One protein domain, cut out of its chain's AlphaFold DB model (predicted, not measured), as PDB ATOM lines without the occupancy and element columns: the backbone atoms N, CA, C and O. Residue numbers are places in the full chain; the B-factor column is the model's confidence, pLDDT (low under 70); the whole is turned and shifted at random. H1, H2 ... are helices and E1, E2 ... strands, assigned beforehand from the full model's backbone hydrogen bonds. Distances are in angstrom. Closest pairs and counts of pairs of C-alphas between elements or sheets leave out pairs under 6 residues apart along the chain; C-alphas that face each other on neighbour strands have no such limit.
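Overview. This is residues 662 to 769 of the 769 residues of the protein "BNR/Asp-box repeat protein" of Chloroflexi bacterium ADurb.Bin180 (UniProt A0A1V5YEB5). A twisted four-stranded sheet and a smaller three-stranded sheet form a sandwich only partly face to face: E5 packs on E1, E2 and E3, while E6 and E7 are apart from the larger sheet. The short helix H1 only grazes the smaller sheet. The 108 printed residues include seven named strands, then one named helix; the antiparallel sheets run E1 E2 E3 E4 and E5 E6 E7. The class is mostly strand, with under half of the residues in named elements; the whole is compact, radius of gyration of the C-alphas 14.3 A, spans 46 by 32 by 22 A.

Along the chain. E1, residues 675 to 682, begins at C-alpha (155.614, 189.406, 171.183) and measures 22.8 A; E2, 691 to 698, measures 23.9 A. E3 is 710 to 714 and E4 720 to 724. E5 is 732 to 737, E6 746 to 751, 16.0 A, and E7 756 to 760. H1, 761 to 766, ends at C-alpha (135.000, 206.059, 165.164).

Arrangement. Each sheet is a meander, each strand the antiparallel neighbour of the one before. The larger is strongly twisted; N 678 and O 695 are 3.0 A apart, N 694 and O 712 2.9 A, N 722 and O 713 2.8 A. The closest C-alphas of E2 and E5, Trp 697 and Arg 733, are 6.4 A apart. In the smaller, N 736 and O 748 are 2.9 A apart, N 757 and O 749 2.8 A. In H1 every O i to N i+4 pair is within hydrogen-bond range.

Size, cuts and confidence. The farthest C-alphas, Glu 687 and Ala 703, are 48.4 A apart. The printed part has no cut; E2 to E3 is a long link. Mean pLDDT of the printed part is 71.4, with 699 to 708 and 761 to 769 among the residues under 70.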
ATOM      1  N   VAL A 662     155.175 205.999 174.291       91.31
ATOM      2  CA  VAL A 662     154.240 206.166 175.404       91.31
ATOM      3  C   VAL A 662     152.806 205.956 174.949       91.31
ATOM      4  O   VAL A 662     152.444 206.228 173.805       91.31
ATOM      5  N   LEU A 663     151.981 205.468 175.862       87.19
ATOM      6  CA  LEU A 663     150.538 205.514 175.745       87.19
ATOM      7  C   LEU A 663     150.051 206.950 175.959       87.19
ATOM      8  O   LEU A 663     150.725 207.764 176.591       87.19
ATOM      9  N   SER A 664     148.838 207.258 175.506       84.25
ATOM     10  CA  SER A 664     148.205 208.562 175.750       84.25
ATOM     11  C   SER A 664     147.989 208.871 177.241       84.25
ATOM     12  O   SER A 664     147.759 210.019 177.608       84.25
ATOM     13  N   SER A 665     148.066 207.858 178.113       83.56
ATOM     14  CA  SER A 665     148.096 208.016 179.574       83.56
ATOM     15  C   SER A 665     149.414 208.604 180.100       83.56
ATOM     16  O   SER A 665     149.480 209.002 181.260       83.56
ATOM     17  N   GLY A 666     150.461 208.658 179.270       85.00
ATOM     18  CA  GLY A 666     151.828 209.012 179.654       85.00
ATOM     19  C   GLY A 666     152.660 207.828 180.160       85.00
ATOM     20  O   GLY A 666     153.837 208.004 180.459       85.00
ATOM     21  N   GLU A 667     152.075 206.631 180.252       89.00
ATOM     22  CA  GLU A 667     152.795 205.405 180.609       89.00
ATOM     23  C   GLU A 667     153.614 204.878 179.427       89.00
ATOM     24  O   GLU A 667     153.261 205.078 178.269       89.00
ATOM     25  N   HIS A 668     154.696 204.159 179.708       89.06
ATOM     26  CA  HIS A 668     155.522 203.532 178.678       89.06
ATOM     27  C   HIS A 668     154.765 202.391 177.986       89.06
ATOM     28  O   HIS A 668     154.122 201.567 178.641       89.06
ATOM     29  N   LEU A 669     154.846 202.319 176.655       88.19
ATOM     30  CA  LEU A 669     154.260 201.237 175.873       88.19
ATOM     31  C   LEU A 669     155.144 199.995 175.999       88.19
ATOM     32  O   LEU A 669     156.186 199.868 175.348       88.19
ATOM     33  N   MET A 670     154.699 199.078 176.854       86.44
ATOM     34  CA  MET A 670     155.381 197.822 177.150       86.44
ATOM     35  C   MET A 670     154.757 196.667 176.368       86.44
ATOM     36  O   MET A 670     153.541 196.480 176.366       86.44
ATOM     37  N   LEU A 671     155.607 195.869 175.735       85.00
ATOM     38  CA  LEU A 671     155.261 194.703 174.940       85.00
ATOM     39  C   LEU A 671     155.680 193.409 175.662       85.00
ATOM     40  O   LEU A 671     156.720 193.385 176.328       85.00
ATOM     41  N   PRO A 672     154.918 192.308 175.513       78.19
ATOM     42  CA  PRO A 672     155.317 190.998 176.027       78.19
ATOM     43  C   PRO A 672     156.695 190.569 175.508       78.19
ATOM     44  O   PRO A 672     157.013 190.806 174.346       78.19
ATOM     45  N   ALA A 673     157.490 189.882 176.338       70.00
ATOM     46  CA  ALA A 673     158.875 189.502 176.029       70.00
ATOM     47  C   ALA A 673     159.039 188.688 174.726       70.00
ATOM     48  O   ALA A 673     160.040 188.849 174.035       70.00
ATOM     49  N   GLU A 674     158.029 187.924 174.314       72.00
ATOM     50  CA  GLU A 674     158.037 187.116 173.083       72.00
ATOM     51  C   GLU A 674     156.991 187.593 172.061       72.00
ATOM     52  O   GLU A 674     156.486 186.813 171.261       72.00
ATOM     53  N   ALA A 675     156.618 188.878 172.100       75.62
ATOM     54  CA  ALA A 675     155.614 189.406 171.183       75.62
ATOM     55  C   ALA A 675     156.103 189.437 169.726       75.62
ATOM     56  O   ALA A 675     157.109 190.084 169.413       75.62
ATOM     57  N   THR A 676     155.342 188.821 168.829       76.88
ATOM     58  CA  THR A 676     155.394 189.119 167.397       76.88
ATOM     59  C   THR A 676     154.726 190.471 167.157       76.88
ATOM     60  O   THR A 676     153.799 190.847 167.881       76.88
ATOM     61  N   ILE A 677     155.240 191.228 166.187       81.44
ATOM     62  CA  ILE A 677     154.796 192.586 165.872       81.44
ATOM     63  C   ILE A 677     154.444 192.670 164.393       81.44
ATOM     64  O   ILE A 677     155.262 192.314 163.545       81.44
ATOM     65  N   ASP A 678     153.270 193.223 164.117       77.38
ATOM     66  CA  ASP A 678     152.878 193.698 162.797       77.38
ATOM     67  C   ASP A 678     152.548 195.194 162.885       77.38
ATOM     68  O   ASP A 678     151.769 195.624 163.741       77.38
ATOM     69  N   LEU A 679     153.195 196.001 162.043       80.44
ATOM     70  CA  LEU A 679     153.012 197.451 161.980       80.44
ATOM     71  C   LEU A 679     152.581 197.810 160.564       80.44
ATOM     72  O   LEU A 679     153.339 197.627 159.615       80.44
ATOM     73  N   THR A 680     151.399 198.404 160.444       74.62
ATOM     74  CA  THR A 680     150.923 198.997 159.195       74.62
ATOM     75  C   THR A 680     150.657 200.487 159.377       74.62
ATOM     76  O   THR A 680     150.585 201.008 160.496       74.62
ATOM     77  N   TYR A 681     150.543 201.195 158.263       73.44
ATOM     78  CA  TYR A 681     150.369 202.638 158.243       73.44
ATOM     79  C   TYR A 681     149.443 203.063 157.113       73.44
ATOM     80  O   TYR A 681     149.394 202.432 156.061       73.44
ATOM     81  N   ALA A 682     148.755 204.179 157.326       64.81
ATOM     82  CA  ALA A 682     148.083 204.915 156.266       64.81
ATOM     83  C   ALA A 682     148.807 206.252 156.076       64.81
ATOM     84  O   ALA A 682     149.033 206.993 157.044       64.81
ATOM     85  N   SER A 683     149.194 206.554 154.836       56.31
ATOM     86  CA  SER A 683     149.734 207.864 154.492       56.31
ATOM     87  C   SER A 683     148.602 208.886 154.568       56.31
ATOM     88  O   SER A 683     147.606 208.817 153.852       56.31
ATOM     89  N   ALA A 684     148.732 209.844 155.481       48.91
ATOM     90  CA  ALA A 684     147.955 211.064 155.373       48.91
ATOM     91  C   ALA A 684     148.586 211.945 154.279       48.91
ATOM     92  O   ALA A 684     149.789 211.848 154.020       48.91
ATOM     93  N   LEU A 685     147.765 212.790 153.647       50.34
ATOM     94  CA  LEU A 685     148.175 213.837 152.698       50.34
ATOM     95  C   LEU A 685     149.459 214.548 153.167       50.34
ATOM     96  O   LEU A 685     149.663 214.683 154.373       50.34
ATOM     97  N   GLU A 686     150.278 215.041 152.228       51.66
ATOM     98  CA  GLU A 686     151.662 215.543 152.403       51.66
ATOM     99  C   GLU A 686     151.952 216.419 153.649       51.66
ATOM    100  O   GLU A 686     153.109 216.537 154.065       51.66
ATOM    101  N   GLU A 687     150.943 217.028 154.273       54.47
ATOM    102  CA  GLU A 687     151.057 217.925 155.428       54.47
ATOM    103  C   GLU A 687     150.782 217.278 156.804       54.47
ATOM    104  O   GLU A 687     151.165 217.853 157.824       54.47
ATOM    105  N   ALA A 688     150.177 216.088 156.873       61.25
ATOM    106  CA  ALA A 688     149.800 215.437 158.131       61.25
ATOM    107  C   ALA A 688     150.765 214.306 158.534       61.25
ATOM    108  O   ALA A 688     151.421 213.676 157.703       61.25
ATOM    109  N   ARG A 689     150.878 214.048 159.844       67.25
ATOM    110  CA  ARG A 689     151.648 212.900 160.346       67.25
ATOM    111  C   ARG A 689     150.881 211.600 160.064       67.25
ATOM    112  O   ARG A 689     149.659 211.606 160.184       67.25
ATOM    113  N   PRO A 690     151.576 210.504 159.718       69.75
ATOM    114  CA  PRO A 690     150.927 209.242 159.376       69.75
ATOM    115  C   PRO A 690     150.195 208.624 160.573       69.75
ATOM    116  O   PRO A 690     150.615 208.775 161.728       69.75
ATOM    117  N   LEU A 691     149.118 207.902 160.257       75.44
ATOM    118  CA  LEU A 691     148.428 207.007 161.178       75.44
ATOM    119  C   LEU A 691     149.186 205.679 161.225       75.44
ATOM    120  O   LEU A 691     149.406 205.063 160.183       75.44
ATOM    121  N   TYR A 692     149.529 205.224 162.426       80.75
ATOM    122  CA  TYR A 692     150.105 203.902 162.662       80.75
ATOM    123  C   TYR A 692     149.109 202.979 163.341       80.75
ATOM    124  O   TYR A 692     148.406 203.396 164.264       80.75
ATOM    125  N   LEU A 693     149.115 201.716 162.928       83.06
ATOM    126  CA  LEU A 693     148.406 200.626 163.582       83.06
ATOM    127  C   LEU A 693     149.398 199.510 163.890       83.06
ATOM    128  O   LEU A 693     150.072 199.006 162.996       83.06
ATOM    129  N   LEU A 694     149.477 199.143 165.162       86.25
ATOM    130  CA  LEU A 694     150.409 198.154 165.686       86.25
ATOM    131  C   LEU A 694     149.608 197.011 166.305       86.25
ATOM    132  O   LEU A 694     148.864 197.238 167.259       86.25
ATOM    133  N   VAL A 695     149.786 195.795 165.798       86.38
ATOM    134  CA  VAL A 695     149.276 194.575 166.432       86.38
ATOM    135  C   VAL A 695     150.431 193.807 167.046       86.38
ATOM    136  O   VAL A 695     151.486 193.640 166.434       86.38
ATOM    137  N   THR A 696     150.230 193.341 168.275       85.81
ATOM    138  CA  THR A 696     151.189 192.487 168.978       85.81
ATOM    139  C   THR A 696     150.502 191.239 169.495       85.81
ATOM    140  O   THR A 696     149.353 191.321 169.910       85.81
ATOM    141  N   TRP A 697     151.165 190.083 169.455       77.12
ATOM    142  CA  TRP A 697     150.628 188.820 169.981       77.12
ATOM    143  C   TRP A 697     151.751 187.866 170.383       77.12
ATOM    144  O   TRP A 697     152.879 188.002 169.919       77.12
ATOM    145  N   THR A 698     151.450 186.877 171.223       71.06
ATOM    146  CA  THR A 698     152.393 185.809 171.592       71.06
ATOM    147  C   THR A 698     151.997 184.479 170.945       71.06
ATOM    148  O   THR A 698     150.812 184.143 170.821       71.06
ATOM    149  N   GLU A 699     152.995 183.719 170.485       56.91
ATOM    150  CA  GLU A 699     152.781 182.415 169.839       56.91
ATOM    151  C   GLU A 699     152.631 181.278 170.856       56.91
ATOM    152  O   GLU A 699     151.790 180.394 170.663       56.91
ATOM    153  N   TRP A 700     153.395 181.322 171.954       52.53
ATOM    154  CA  TRP A 700     153.428 180.291 172.989       52.53
ATOM    155  C   TRP A 700     152.835 180.805 174.293       52.53
ATOM    156  O   TRP A 700     153.433 181.575 175.036       52.53
ATOM    157  N   ALA A 701     151.623 180.350 174.559       41.97
ATOM    158  CA  ALA A 701     150.998 180.448 175.857       41.97
ATOM    159  C   ALA A 701     151.005 179.010 176.412       41.97
ATOM    160  O   ALA A 701     150.550 178.097 175.715       41.97
ATOM    161  N   GLU A 702     151.580 178.770 177.600       39.72
ATOM    162  CA  GLU A 702     151.502 177.459 178.268       39.72
ATOM    163  C   GLU A 702     150.045 176.973 178.262       39.72
ATOM    164  O   GLU A 702     149.129 177.785 178.425       39.72
ATOM    165  N   ALA A 703     149.829 175.672 178.035       33.19
ATOM    166  CA  ALA A 703     148.503 175.077 177.881       33.19
ATOM    167  C   ALA A 703     147.532 175.582 178.971       33.19
ATOM    168  O   ALA A 703     147.658 175.222 180.139       33.19
ATOM    169  N   GLY A 704     146.588 176.446 178.576       39.09
ATOM    170  CA  GLY A 704     145.640 177.110 179.480       39.09
ATOM    171  C   GLY A 704     145.735 178.641 179.555       39.09
ATOM    172  O   GLY A 704     144.866 179.253 180.170       39.09
ATOM    173  N   SER A 705     146.725 179.281 178.923       41.06
ATOM    174  CA  SER A 705     146.796 180.747 178.823       41.06
ATOM    175  C   SER A 705     146.191 181.261 177.508       41.06
ATOM    176  O   SER A 705     146.427 180.721 176.427       41.06
ATOM    177  N   VAL A 706     145.339 182.284 177.606       44.47
ATOM    178  CA  VAL A 706     144.648 182.882 176.457       44.47
ATOM    179  C   VAL A 706     145.670 183.640 175.605       44.47
ATOM    180  O   VAL A 706     146.426 184.471 176.106       44.47
ATOM    181  N   LYS A 707     145.694 183.349 174.300       55.25
ATOM    182  CA  LYS A 707     146.463 184.095 173.297       55.25
ATOM    183  C   LYS A 707     145.882 185.509 173.197       55.25
ATOM    184  O   LYS A 707     144.888 185.714 172.509       55.25
ATOM    185  N   HIS A 708     146.475 186.469 173.900       63.91
ATOM    186  CA  HIS A 708     146.075 187.871 173.817       63.91
ATOM    187  C   HIS A 708     146.936 188.584 172.783       63.91
ATOM    188  O   HIS A 708     148.123 188.819 172.996       63.91
ATOM    189  N   GLY A 709     146.329 188.911 171.653       75.31
ATOM    190  CA  GLY A 709     146.806 189.959 170.778       75.31
ATOM    191  C   GLY A 709     146.129 191.311 171.033       75.31
ATOM    192  O   GLY A 709     144.933 191.387 171.344       75.31
ATOM    193  N   THR A 710     146.918 192.373 170.922       84.00
ATOM    194  CA  THR A 710     146.558 193.743 171.295       84.00
ATOM    195  C   THR A 710     146.750 194.671 170.105       84.00
ATOM    196  O   THR A 710     147.771 194.590 169.426       84.00
ATOM    197  N   LEU A 711     145.786 195.563 169.866       86.00
ATOM    198  CA  LEU A 711     145.844 196.576 168.814       86.00
ATOM    199  C   LEU A 711     146.089 197.961 169.419       86.00
ATOM    200  O   LEU A 711     145.359 198.395 170.310       86.00
ATOM    201  N   TYR A 712     147.078 198.672 168.891       85.81
ATOM    202  CA  TYR A 712     147.362 200.064 169.220       85.81
ATOM    203  C   TYR A 712     147.243 200.939 167.975       85.81
ATOM    204  O   TYR A 712     147.600 200.513 166.877       85.81
ATOM    205  N   ARG A 713     146.796 202.185 168.154       85.19
ATOM    206  CA  ARG A 713     146.808 203.217 167.109       85.19
ATOM    207  C   ARG A 713     147.618 204.433 167.531       85.19
ATOM    208  O   ARG A 713     147.604 204.802 168.701       85.19
ATOM    209  N   SER A 714     148.234 205.112 166.575       83.31
ATOM    210  CA  SER A 714     148.807 206.441 166.785       83.31
ATOM    211  C   SER A 714     148.480 207.356 165.615       83.31
ATOM    212  O   SER A 714     148.926 207.112 164.498       83.31
ATOM    213  N   GLY A 715     147.709 208.416 165.866       76.00
ATOM    214  CA  GLY A 715     147.292 209.387 164.845       76.00
ATOM    215  C   GLY A 715     148.240 210.578 164.671       76.00
ATOM    216  O   GLY A 715     147.948 211.489 163.904       76.00
ATOM    217  N   ASN A 716     149.355 210.622 165.404       76.31
ATOM    218  CA  ASN A 716     150.266 211.771 165.434       76.31
ATOM    219  C   ASN A 716     151.719 211.384 165.124       76.31
ATOM    220  O   ASN A 716     152.678 212.011 165.596       76.31
ATOM    221  N   GLY A 717     151.896 210.354 164.295       75.25
ATOM    222  CA  GLY A 717     153.215 209.880 163.907       75.25
ATOM    223  C   GLY A 717     153.965 209.202 165.055       75.25
ATOM    224  O   GLY A 717     155.196 209.315 165.131       75.25
ATOM    225  N   GLY A 718     153.256 208.479 165.924       81.12
ATOM    226  CA  GLY A 718     153.835 207.623 166.959       81.12
ATOM    227  C   GLY A 718     154.235 208.348 168.238       81.12
ATOM    228  O   GLY A 718     154.980 207.761 169.018       81.12
ATOM    229  N   LEU A 719     153.847 209.616 168.428       84.00
ATOM    230  CA  LEU A 719     154.228 210.368 169.632       84.00
ATOM    231  C   LEU A 719     153.554 209.796 170.875       84.00
ATOM    232  O   LEU A 719     154.217 209.627 171.893       84.00
ATOM    233  N   ASP A 720     152.270 209.477 170.764       83.25
ATOM    234  CA  ASP A 720     151.532 208.693 171.742       83.25
ATOM    235  C   ASP A 720     150.703 207.611 171.044       83.25
ATOM    236  O   ASP A 720     150.451 207.647 169.834       83.25
ATOM    237  N   TRP A 721     150.339 206.598 171.819       88.25
ATOM    238  CA  TRP A 721     149.602 205.438 171.349       88.25
ATOM    239  C   TRP A 721     148.334 205.246 172.168       88.25
ATOM    240  O   TRP A 721     148.331 205.353 173.395       88.25
ATOM    241  N   HIS A 722     147.253 204.902 171.486       83.88
ATOM    242  CA  HIS A 722     145.989 204.544 172.102       83.88
ATOM    243  C   HIS A 722     145.764 203.050 171.943       83.88
ATOM    244  O   HIS A 722     145.908 202.507 170.846       83.88
ATOM    245  N   LEU A 723     145.377 202.398 173.033       83.56
ATOM    246  CA  LEU A 723     144.842 201.048 172.975       83.56
ATOM    247  C   LEU A 723     143.510 201.076 172.217       83.56
ATOM    248  O   LEU A 723     142.638 201.888 172.528       83.56
ATOM    249  N   VAL A 724     143.347 200.183 171.246       80.94
ATOM    250  CA  VAL A 724     142.093 200.019 170.511       80.94
ATOM    251  C   VAL A 724     141.400 198.760 171.009       80.94
ATOM    252  O   VAL A 724     141.887 197.646 170.819       80.94
ATOM    253  N   THR A 725     140.241 198.940 171.632       79.75
ATOM    254  CA  THR A 725     139.381 197.828 172.044       79.75
ATOM    255  C   THR A 725     138.525 197.395 170.864       79.75
ATOM    256  O   THR A 725     137.736 198.184 170.343       79.75
ATOM    257  N   LEU A 726     138.658 196.138 170.444       74.94
ATOM    258  CA  LEU A 726     137.803 195.583 169.398       74.94
ATOM    259  C   LEU A 726     136.399 195.247 169.937       74.94
ATOM    260  O   LEU A 726     136.246 194.965 171.133       74.94
ATOM    261  N   PRO A 727     135.364 195.232 169.073       70.00
ATOM    262  CA  PRO A 727     134.004 194.864 169.460       70.00
ATOM    263  C   PRO A 727     133.948 193.516 170.181       70.00
ATOM    264  O   PRO A 727     134.624 192.567 169.782       70.00
ATOM    265  N   GLU A 728     133.119 193.439 171.226       74.81
ATOM    266  CA  GLU A 728     132.934 192.243 172.071       74.81
ATOM    267  C   GLU A 728     134.216 191.758 172.777       74.81
ATOM    268  O   GLU A 728     134.287 190.619 173.225       74.81
ATOM    269  N   GLY A 729     135.237 192.617 172.912       71.69
ATOM    270  CA  GLY A 729     136.489 192.260 173.585       71.69
ATOM    271  C   GLY A 729     137.377 191.313 172.775       71.69
ATOM    272  O   GLY A 729     138.219 190.622 173.348       71.69
ATOM    273  N   ARG A 730     137.190 191.266 171.447       77.81
ATOM    274  CA  ARG A 730     137.999 190.444 170.537       77.81
ATOM    275  C   ARG A 730     139.471 190.846 170.550       77.81
ATOM    276  O   ARG A 730     139.842 191.970 170.882       77.81
ATOM    277  N   SER A 731     140.311 189.908 170.129       82.25
ATOM    278  CA  SER A 731     141.763 190.039 170.157       82.25
ATOM    279  C   SER A 731     142.337 190.025 168.740       82.25
ATOM    280  O   SER A 731     142.046 189.109 167.973       82.25
ATOM    281  N   ALA A 732     143.117 191.051 168.387       82.19
ATOM    282  CA  ALA A 732     143.702 191.221 167.054       82.19
ATOM    283  C   ALA A 732     144.918 190.308 166.847       82.19
ATOM    284  O   ALA A 732     145.703 190.125 167.771       82.19
ATOM    285  N   ARG A 733     145.115 189.786 165.633       81.12
ATOM    286  CA  ARG A 733     146.279 188.957 165.272       81.12
ATOM    287  C   ARG A 733     146.989 189.365 163.993       81.12
ATOM    288  O   ARG A 733     148.198 189.212 163.917       81.12
ATOM    289  N   SER A 734     146.257 189.859 163.006       81.25
ATOM    290  CA  SER A 734     146.824 190.226 161.709       81.25
ATOM    291  C   SER A 734     146.110 191.440 161.136       81.25
ATOM    292  O   SER A 734     144.936 191.681 161.437       81.25
ATOM    293  N   LEU A 735     146.829 192.213 160.325       84.56
ATOM    294  CA  LEU A 735     146.315 193.402 159.662       84.56
ATOM    295  C   LEU A 735     146.486 193.280 158.148       84.56
ATOM    296  O   LEU A 735     147.499 192.787 157.664       84.56
ATOM    297  N   ALA A 736     145.511 193.781 157.394       81.81
ATOM    298  CA  ALA A 736     145.655 194.010 155.962       81.81
ATOM    299  C   ALA A 736     144.938 195.297 155.550       81.81
ATOM    300  O   ALA A 736     143.828 195.571 156.005       81.81
ATOM    301  N   LEU A 737     145.555 196.078 154.666       77.06
ATOM    302  CA  LEU A 737     144.949 197.268 154.069       77.06
ATOM    303  C   LEU A 737     144.517 196.965 152.638       77.06
ATOM    304  O   LEU A 737     145.252 196.328 151.882       77.06
ATOM    305  N   SER A 738     143.337 197.443 152.244       72.12
ATOM    306  CA  SER A 738     142.926 197.406 150.843       72.12
ATOM    307  C   SER A 738     143.921 198.195 149.973       72.12
ATOM    308  O   SER A 738     144.322 199.287 150.382       72.12
ATOM    309  N   PRO A 739     144.267 197.730 148.761       68.25
ATOM    310  CA  PRO A 739     145.198 198.444 147.885       68.25
ATOM    311  C   PRO A 739     144.732 199.861 147.503       68.25
ATOM    312  O   PRO A 739     143.537 200.097 147.330       68.25
ATOM    313  N   GLU A 740     145.686 200.775 147.269       54.59
ATOM    314  CA  GLU A 740     145.490 202.224 147.024       54.59
ATOM    315  C   GLU A 740     144.516 202.595 145.887       54.59
ATOM    316  O   GLU A 740     144.031 203.721 145.828       54.59
ATOM    317  N   LYS A 741     144.199 201.670 144.972       49.66
ATOM    318  CA  LYS A 741     143.213 201.899 143.896       49.66
ATOM    319  C   LYS A 741     141.753 201.737 144.342       49.66
ATOM    320  O   LYS A 741     140.855 201.912 143.520       49.66
ATOM    321  N   SER A 742     141.500 201.392 145.605       50.09
ATOM    322  CA  SER A 742     140.155 201.374 146.177       50.09
ATOM    323  C   SER A 742     139.630 202.802 146.350       50.09
ATOM    324  O   SER A 742     140.278 203.638 146.970       50.09
ATOM    325  N   THR A 743     138.425 203.094 145.857       50.00
ATOM    326  CA  THR A 743     137.768 204.402 146.043       50.00
ATOM    327  C   THR A 743     137.399 204.704 147.503       50.00
ATOM    328  O   THR A 743     136.978 205.817 147.803       50.00
ATOM    329  N   ALA A 744     137.522 203.720 148.398       61.69
ATOM    330  CA  ALA A 744     137.354 203.849 149.842       61.69
ATOM    331  C   ALA A 744     138.290 202.839 150.530       61.69
ATOM    332  O   ALA A 744     138.026 201.635 150.439       61.69
ATOM    333  N   PRO A 745     139.401 203.265 151.151       66.06
ATOM    334  CA  PRO A 745     140.304 202.326 151.789       66.06
ATOM    335  C   PRO A 745     139.611 201.613 152.960       66.06
ATOM    336  O   PRO A 745     138.767 202.168 153.668       66.06
ATOM    337  N   VAL A 746     139.923 200.328 153.099       74.50
ATOM    338  CA  VAL A 746     139.353 199.422 154.096       74.50
ATOM    339  C   VAL A 746     140.494 198.760 154.853       74.50
ATOM    340  O   VAL A 746     141.433 198.234 154.251       74.50
ATOM    341  N   LEU A 747     140.387 198.763 156.177       78.75
ATOM    342  CA  LEU A 747     141.235 197.998 157.075       78.75
ATOM    343  C   LEU A 747     140.558 196.664 157.395       78.75
ATOM    344  O   LEU A 747     139.408 196.629 157.835       78.75
ATOM    345  N   TYR A 748     141.299 195.577 157.224       83.31
ATOM    346  CA  TYR A 748     140.902 194.246 157.652       83.31
ATOM    347  C   TYR A 748     141.733 193.827 158.866       83.31
ATOM    348  O   TYR A 748     142.958 193.953 158.857       83.31
ATOM    349  N   ILE A 749     141.067 193.322 159.905       81.19
ATOM    350  CA  ILE A 749     141.703 192.841 161.136       81.19
ATOM    351  C   ILE A 749     141.327 191.377 161.333       81.19
ATOM    352  O   ILE A 749     140.165 191.074 161.603       81.19
ATOM    353  N   GLY A 750     142.302 190.478 161.227       79.75
ATOM    354  CA  GLY A 750     142.132 189.078 161.606       79.75
ATOM    355  C   GLY A 750     142.187 188.922 163.122       79.75
ATOM    356  O   GLY A 750     143.044 189.523 163.778       79.75
ATOM    357  N   THR A 751     141.279 188.135 163.695       77.31
ATOM    358  CA  THR A 751     141.148 187.968 165.147       77.31
ATOM    359  C   THR A 751     141.531 186.565 165.622       77.31
ATOM    360  O   THR A 751     141.578 185.597 164.859       77.31
ATOM    361  N   ALA A 752     141.831 186.443 166.918       75.12
ATOM    362  CA  ALA A 752     142.229 185.183 167.546       75.12
ATOM    363  C   ALA A 752     141.112 184.119 167.575       75.12
ATOM    364  O   ALA A 752     141.416 182.933 167.648       75.12
ATOM    365  N   ASP A 753     139.845 184.530 167.503       68.75
ATOM    366  CA  ASP A 753     138.660 183.665 167.385       68.75
ATOM    367  C   ASP A 753     138.313 183.301 165.928       68.75
ATOM    368  O   ASP A 753     137.326 182.606 165.686       68.75
ATOM    369  N   GLY A 754     139.124 183.740 164.958       69.81
ATOM    370  CA  GLY A 754     139.001 183.338 163.554       69.81
ATOM    371  C   GLY A 754     138.101 184.196 162.690       69.81
ATOM    372  O   GLY A 754     137.790 183.806 161.564       69.81
ATOM    373  N   LEU A 755     137.690 185.354 163.200       72.81
ATOM    374  CA  LEU A 755     136.905 186.326 162.458       72.81
ATOM    375  C   LEU A 755     137.820 187.328 161.748       72.81
ATOM    376  O   LEU A 755     138.987 187.515 162.094       72.81
ATOM    377  N   VAL A 756     137.261 187.991 160.738       76.94
ATOM    378  CA  VAL A 756     137.899 189.127 160.076       76.94
ATOM    379  C   VAL A 756     136.968 190.321 160.196       76.94
ATOM    380  O   VAL A 756     135.847 190.302 159.692       76.94
ATOM    381  N   LEU A 757     137.422 191.356 160.899       77.19
ATOM    382  CA  LEU A 757     136.705 192.621 161.006       77.19
ATOM    383  C   LEU A 757     137.058 193.492 159.804       77.19
ATOM    384  O   LEU A 757     138.233 193.668 159.493       77.19
ATOM    385  N   ARG A 758     136.037 194.050 159.155       81.00
ATOM    386  CA  ARG A 758     136.153 194.985 158.032       81.00
ATOM    387  C   ARG A 758     135.792 196.378 158.526       81.00
ATOM    388  O   ARG A 758     134.686 196.564 159.023       81.00
ATOM    389  N   LEU A 759     136.700 197.334 158.378       73.69
ATOM    390  CA  LEU A 759     136.532 198.692 158.888       73.69
ATOM    391  C   LEU A 759     136.813 199.705 157.782       73.69
ATOM    392  O   LEU A 759     137.890 199.716 157.192       73.69
ATOM    393  N   THR A 760     135.837 200.556 157.501       71.12
ATOM    394  CA  THR A 760     135.992 201.726 156.624       71.12
ATOM    395  C   THR A 760     136.682 202.875 157.357       71.12
ATOM    396  O   THR A 760     136.674 202.909 158.584       71.12
ATOM    397  N   ASP A 761     137.206 203.870 156.638       63.72
ATOM    398  CA  ASP A 761     137.808 205.073 157.246       63.72
ATOM    399  C   ASP A 761     136.931 205.735 158.320       63.72
ATOM    400  O   ASP A 761     137.428 206.141 159.370       63.72
ATOM    401  N   ALA A 762     135.616 205.823 158.089       63.62
ATOM    402  CA  ALA A 762     134.680 206.407 159.049       63.62
ATOM    403  C   ALA A 762     134.569 205.568 160.333       63.62
ATOM    404  O   ALA A 762     134.481 206.117 161.430       63.62
ATOM    405  N   GLU A 763     134.606 204.241 160.208       66.50
ATOM    406  CA  GLU A 763     134.571 203.308 161.338       66.50
ATOM    407  C   GLU A 763     135.922 203.249 162.058       66.50
ATOM    408  O   GLU A 763     135.953 203.203 163.284       66.50
ATOM    409  N   VAL A 764     137.039 203.335 161.329       61.97
ATOM    410  CA  VAL A 764     138.387 203.471 161.901       61.97
ATOM    411  C   VAL A 764     138.504 204.773 162.696       61.97
ATOM    412  O   VAL A 764     139.005 204.758 163.819       61.97
ATOM    413  N   ALA A 765     137.989 205.886 162.167       57.69
ATOM    414  CA  ALA A 765     137.920 207.153 162.893       57.69
ATOM    415  C   ALA A 765     137.004 207.059 164.129       57.69
ATOM    416  O   ALA A 765     137.306 207.636 165.172       57.69
ATOM    417  N   ALA A 766     135.912 206.293 164.044       57.56
ATOM    418  CA  ALA A 766     135.000 206.059 165.164       57.56
ATOM    419  C   ALA A 766     135.561 205.100 166.231       57.56
ATOM    420  O   ALA A 766     135.153 205.195 167.389       57.56
ATOM    421  N   LEU A 767     136.517 204.225 165.885       52.06
ATOM    422  CA  LEU A 767     137.215 203.351 166.839       52.06
ATOM    423  C   LEU A 767     138.064 204.127 167.852       52.06
ATOM    424  O   LEU A 767     138.547 203.530 168.817       52.06
ATOM    425  N   GLY A 768     138.198 205.449 167.707       44.12
ATOM    426  CA  GLY A 768     138.124 206.290 168.892       44.12
ATOM    427  C   GLY A 768     138.385 207.782 168.690       44.12
ATOM    428  O   GLY A 768     139.426 208.203 168.183       44.12
ATOM    429  N   ASN A 769     137.463 208.554 169.267       33.78
ATOM    430  CA  ASN A 769     137.834 209.303 170.468       33.78
ATOM    431  C   ASN A 769     138.320 208.335 171.551       33.78
ATOM    432  O   ASN A 769     137.602 207.336 171.786       33.78
TER     433      ASN A 769